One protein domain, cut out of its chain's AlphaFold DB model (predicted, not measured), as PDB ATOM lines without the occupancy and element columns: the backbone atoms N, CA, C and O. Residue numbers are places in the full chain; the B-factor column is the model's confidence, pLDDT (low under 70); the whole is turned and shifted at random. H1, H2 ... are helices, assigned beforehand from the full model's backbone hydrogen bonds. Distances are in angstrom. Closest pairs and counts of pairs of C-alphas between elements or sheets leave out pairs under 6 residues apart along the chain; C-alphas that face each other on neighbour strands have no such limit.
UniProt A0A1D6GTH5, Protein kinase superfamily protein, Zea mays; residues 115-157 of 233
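What this domain is: This is residues 115 to 157 of the 233 residues of the protein "Protein kinase superfamily protein" of Zea mays (UniProt A0A1D6GTH5). Two helices follow each other end to end in one long, slightly angled rod, H1 and then H2, and beyond the end of H2 a short tail, residues 151 to 157, turns off to the side. The printed part has 43 residues with two named helices and no named strand, and its class is all helix. It is extended, with a radius of gyration of the C-alphas of 17.3 A and spans of 53 by 20 by 9 A.

How they stand to each other: H1, residues 115 to 133, and H2, residues 135 to 150, meet only through their link, a tight one of 1 residue, Ser 134. In H1 and H2 every O i to N i+4 pair is within hydrogen-bond range.

Where its parts are: H1 begins at C-alpha 115 (34.247, 42.154, 56.833) and measures 26.2 A from first to last C-alpha. H2 measures 22.2 A and ends at C-alpha 150 (-0.572, 21.978, 25.936).

The domain as a whole: The C-alphas farthest apart, those of Pro 115 and Gly 152, are 53.5 A apart. The printed part has no cut. Mean pLDDT of the printed part is 76.1, with residues 116 to 117 and 128 to 135 under 70.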
ATOM      1  N   PRO A 115      33.862  43.326  57.627       71.75
ATOM      2  CA  PRO A 115      34.247  42.154  56.833       71.75
ATOM      3  C   PRO A 115      33.076  41.202  56.566       71.75
ATOM      4  O   PRO A 115      33.010  40.572  55.512       71.75
ATOM      5  N   GLN A 116      32.149  41.089  57.523       69.31
ATOM      6  CA  GLN A 116      31.061  40.114  57.466       69.31
ATOM      7  C   GLN A 116      29.988  40.505  56.453       69.31
ATOM      8  O   GLN A 116      29.529  39.631  55.736       69.31
ATOM      9  N   LEU A 117      29.632  41.789  56.313       67.18
ATOM     10  CA  LEU A 117      28.700  42.223  55.264       67.18
ATOM     11  C   LEU A 117      29.268  41.966  53.867       67.18
ATOM     12  O   LEU A 117      28.533  41.517  52.998       67.18
ATOM     13  N   VAL A 118      30.571  42.173  53.645       73.94
ATOM     14  CA  VAL A 118      31.210  41.832  52.360       73.94
ATOM     15  C   VAL A 118      31.190  40.324  52.127       73.94
ATOM     16  O   VAL A 118      30.917  39.887  51.012       73.94
ATOM     17  N   GLN A 119      31.440  39.516  53.161       75.89
ATOM     18  CA  GLN A 119      31.318  38.060  53.067       75.89
ATOM     19  C   GLN A 119      29.876  37.609  52.823       75.89
ATOM     20  O   GLN A 119      29.677  36.715  52.010       75.89
ATOM     21  N   GLU A 120      28.885  38.234  53.454       72.34
ATOM     22  CA  GLU A 120      27.467  37.916  53.278       72.34
ATOM     23  C   GLU A 120      26.979  38.356  51.896       72.34
ATOM     24  O   GLU A 120      26.318  37.582  51.224       72.34
ATOM     25  N   ILE A 121      27.379  39.537  51.407       74.32
ATOM     26  CA  ILE A 121      27.110  39.984  50.032       74.32
ATOM     27  C   ILE A 121      27.802  39.057  49.036       74.32
ATOM     28  O   ILE A 121      27.194  38.671  48.045       74.32
ATOM     29  N   ARG A 122      29.056  38.660  49.286       78.81
ATOM     30  CA  ARG A 122      29.780  37.711  48.429       78.81
ATOM     31  C   ARG A 122      29.104  36.347  48.430       78.81
ATOM     32  O   ARG A 122      28.967  35.757  47.367       78.81
ATOM     33  N   LYS A 123      28.679  35.858  49.594       75.18
ATOM     34  CA  LYS A 123      27.959  34.595  49.742       75.18
ATOM     35  C   LYS A 123      26.605  34.672  49.055       75.18
ATOM     36  O   LYS A 123      26.320  33.822  48.237       75.18
ATOM     37  N   GLN A 124      25.829  35.724  49.279       72.10
ATOM     38  CA  GLN A 124      24.538  35.933  48.636       72.10
ATOM     39  C   GLN A 124      24.677  36.127  47.124       72.10
ATOM     40  O   GLN A 124      23.840  35.638  46.381       72.10
ATOM     41  N   ALA A 125      25.731  36.793  46.648       73.94
ATOM     42  CA  ALA A 125      26.036  36.899  45.226       73.94
ATOM     43  C   ALA A 125      26.451  35.547  44.634       73.94
ATOM     44  O   ALA A 125      26.085  35.260  43.497       73.94
ATOM     45  N   ASN A 126      27.180  34.718  45.388       76.52
ATOM     46  CA  ASN A 126      27.559  33.371  44.972       76.52
ATOM     47  C   ASN A 126      26.353  32.423  44.980       76.52
ATOM     48  O   ASN A 126      26.109  31.774  43.978       76.52
ATOM     49  N   ASP A 127      25.530  32.442  46.027       72.66
ATOM     50  CA  ASP A 127      24.281  31.684  46.146       72.66
ATOM     51  C   ASP A 127      23.263  32.132  45.087       72.66
ATOM     52  O   ASP A 127      22.600  31.309  44.460       72.66
ATOM     53  N   ALA A 128      23.146  33.442  44.834       65.21
ATOM     54  CA  ALA A 128      22.312  33.974  43.762       65.21
ATOM     55  C   ALA A 128      22.847  33.542  42.397       65.21
ATOM     56  O   ALA A 128      22.042  33.137  41.558       65.21
ATOM     57  N   ARG A 129      24.170  33.560  42.178       66.95
ATOM     58  CA  ARG A 129      24.802  33.009  40.970       66.95
ATOM     59  C   ARG A 129      24.528  31.524  40.823       66.95
ATOM     60  O   ARG A 129      24.071  31.140  39.761       66.95
ATOM     61  N   ASP A 130      24.719  30.716  41.853       66.49
ATOM     62  CA  ASP A 130      24.479  29.274  41.811       66.49
ATOM     63  C   ASP A 130      22.983  28.979  41.579       66.49
ATOM     64  O   ASP A 130      22.616  28.113  40.777       66.49
ATOM     65  N   SER A 131      22.085  29.775  42.174       60.30
ATOM     66  CA  SER A 131      20.642  29.688  41.911       60.30
ATOM     67  C   SER A 131      20.254  30.156  40.498       60.30
ATOM     68  O   SER A 131      19.333  29.603  39.904       60.30
ATOM     69  N   THR A 132      20.976  31.128  39.928       63.74
ATOM     70  CA  THR A 132      20.730  31.661  38.575       63.74
ATOM     71  C   THR A 132      21.378  30.783  37.498       63.74
ATOM     72  O   THR A 132      20.837  30.620  36.412       63.74
ATOM     73  N   ILE A 133      22.510  30.143  37.784       68.27
ATOM     74  CA  ILE A 133      23.165  29.178  36.893       68.27
ATOM     75  C   ILE A 133      22.374  27.866  36.857       68.27
ATOM     76  O   ILE A 133      22.371  27.189  35.835       68.27
ATOM     77  N   SER A 134      21.633  27.532  37.920       66.13
ATOM     78  CA  SER A 134      20.642  26.443  37.906       66.13
ATOM     79  C   SER A 134      19.275  26.850  37.335       66.13
ATOM     80  O   SER A 134      18.385  26.004  37.203       66.13
ATOM     81  N   MET A 135      19.104  28.110  36.918       64.93
ATOM     82  CA  MET A 135      17.884  28.591  36.264       64.93
ATOM     83  C   MET A 135      17.533  27.866  34.949       64.93
ATOM     84  O   MET A 135      16.341  27.628  34.752       64.93
ATOM     85  N   PRO A 136      18.483  27.414  34.093       75.96
ATOM     86  CA  PRO A 136      18.163  26.626  32.900       75.96
ATOM     87  C   PRO A 136      17.381  25.354  33.238       75.96
ATOM     88  O   PRO A 136      16.384  25.066  32.590       75.96
ATOM     89  N   TYR A 137      17.754  24.645  34.311       74.22
ATOM     90  CA  TYR A 137      17.055  23.426  34.739       74.22
ATOM     91  C   TYR A 137      15.626  23.700  35.223       74.22
ATOM     92  O   TYR A 137      14.741  22.856  35.082       74.22
ATOM     93  N   ARG A 138      15.380  24.876  35.815       72.50
ATOM     94  CA  ARG A 138      14.035  25.286  36.248       72.50
ATOM     95  C   ARG A 138      13.169  25.696  35.063       72.50
ATOM     96  O   ARG A 138      12.000  25.328  35.041       72.50
ATOM     97  N   ILE A 139      13.740  26.419  34.098       78.24
ATOM     98  CA  ILE A 139      13.047  26.827  32.869       78.24
ATOM     99  C   ILE A 139      12.680  25.597  32.037       78.24
ATOM    100  O   ILE A 139      11.524  25.485  31.656       78.24
ATOM    101  N   GLN A 140      13.597  24.638  31.867       81.63
ATOM    102  CA  GLN A 140      13.311  23.366  31.187       81.63
ATOM    103  C   GLN A 140      12.145  22.619  31.839       81.63
ATOM    104  O   GLN A 140      11.236  22.175  31.158       81.63
ATOM    105  N   ARG A 141      12.099  22.554  33.176       80.75
ATOM    106  CA  ARG A 141      10.974  21.919  33.876       80.75
ATOM    107  C   ARG A 141       9.654  22.657  33.644       80.75
ATOM    108  O   ARG A 141       8.617  22.014  33.537       80.75
ATOM    109  N   ILE A 142       9.676  23.991  33.621       83.01
ATOM    110  CA  ILE A 142       8.483  24.792  33.312       83.01
ATOM    111  C   ILE A 142       8.054  24.536  31.867       83.01
ATOM    112  O   ILE A 142       6.869  24.342  31.643       83.01
ATOM    113  N   GLU A 143       8.988  24.477  30.921       86.41
ATOM    114  CA  GLU A 143       8.728  24.130  29.520       86.41
ATOM    115  C   GLU A 143       8.122  22.724  29.393       86.41
ATOM    116  O   GLU A 143       7.091  22.576  28.749       86.41
ATOM    117  N   ASP A 144       8.652  21.724  30.102       86.13
ATOM    118  CA  ASP A 144       8.084  20.370  30.150       86.13
ATOM    119  C   ASP A 144       6.665  20.360  30.742       86.13
ATOM    120  O   ASP A 144       5.784  19.661  30.243       86.13
ATOM    121  N   PHE A 145       6.419  21.129  31.813       84.07
ATOM    122  CA  PHE A 145       5.088  21.267  32.417       84.07
ATOM    123  C   PHE A 145       4.106  21.987  31.491       84.07
ATOM    124  O   PHE A 145       2.955  21.565  31.388       84.07
ATOM    125  N   VAL A 146       4.544  23.057  30.823       86.65
ATOM    126  CA  VAL A 146       3.747  23.792  29.835       86.65
ATOM    127  C   VAL A 146       3.446  22.882  28.643       86.65
ATOM    128  O   VAL A 146       2.289  22.774  28.261       86.65
ATOM    129  N   GLY A 147       4.423  22.124  28.143       87.40
ATOM    130  CA  GLY A 147       4.233  21.148  27.067       87.40
ATOM    131  C   GLY A 147       3.289  19.997  27.446       87.40
ATOM    132  O   GLY A 147       2.451  19.583  26.644       87.40
ATOM    133  N   GLN A 148       3.343  19.507  28.689       85.14
ATOM    134  CA  GLN A 148       2.371  18.532  29.212       85.14
ATOM    135  C   GLN A 148       0.960  19.125  29.347       85.14
ATOM    136  O   GLN A 148      -0.030  18.407  29.185       85.14
ATOM    137  N   LEU A 149       0.853  20.423  29.642       84.41
ATOM    138  CA  LEU A 149      -0.422  21.132  29.713       84.41
ATOM    139  C   LEU A 149      -1.008  21.372  28.312       84.41
ATOM    140  O   LEU A 149      -2.196  21.138  28.112       84.41
ATOM    141  N   GLU A 150      -0.183  21.767  27.339       87.87
ATOM    142  CA  GLU A 150      -0.572  21.978  25.936       87.87
ATOM    143  C   GLU A 150      -0.995  20.679  25.239       87.87
ATOM    144  O   GLU A 150      -1.981  20.664  24.505       87.87
ATOM    145  N   THR A 151      -0.296  19.569  25.496       88.56
ATOM    146  CA  THR A 151      -0.678  18.246  24.966       88.56
ATOM    147  C   THR A 151      -1.860  17.619  25.715       88.56
ATOM    148  O   THR A 151      -2.396  16.602  25.276       88.56
ATOM    149  N   GLY A 152      -2.289  18.217  26.834       83.91
ATOM    150  CA  GLY A 152      -3.401  17.732  27.649       83.91
ATOM    151  C   GLY A 152      -3.106  16.443  28.426       83.91
ATOM    152  O   GLY A 152      -4.032  15.847  28.974       83.91
ATOM    153  N   ASP A 153      -1.846  16.003  28.511       82.12
ATOM    154  CA  ASP A 153      -1.458  14.809  29.281       82.12
ATOM    155  C   ASP A 153      -1.187  15.114  30.766       82.12
ATOM    156  O   ASP A 153      -0.859  14.220  31.552       82.12
ATOM    157  N   LEU A 154      -1.375  16.367  31.199       78.46
ATOM    158  CA  LEU A 154      -1.289  16.730  32.611       78.46
ATOM    159  C   LEU A 154      -2.449  16.111  33.412       78.46
ATOM    160  O   LEU A 154      -3.491  16.717  33.664       78.46
ATOM    161  N   LYS A 155      -2.247  14.876  33.865       77.13
ATOM    162  CA  LYS A 155      -3.167  14.168  34.755       77.13
ATOM    163  C   LYS A 155      -2.976  14.661  36.182       77.13
ATOM    164  O   LYS A 155      -2.182  14.105  36.944       77.13
ATOM    165  N   LEU A 156      -3.743  15.677  36.571       75.86
ATOM    166  CA  LEU A 156      -3.831  16.101  37.964       75.86
ATOM    167  C   LEU A 156      -4.509  14.998  38.793       75.86
ATOM    168  O   LEU A 156      -5.732  14.920  38.906       75.86
ATOM    169  N   ARG A 157      -3.701  14.115  39.381       75.15
ATOM    170  CA  ARG A 157      -4.170  13.137  40.366       75.15
ATOM    171  C   ARG A 157      -4.352  13.842  41.700       75.15
ATOM    172  O   ARG A 157      -3.486  13.763  42.569       75.15
TER     173      ARG A 157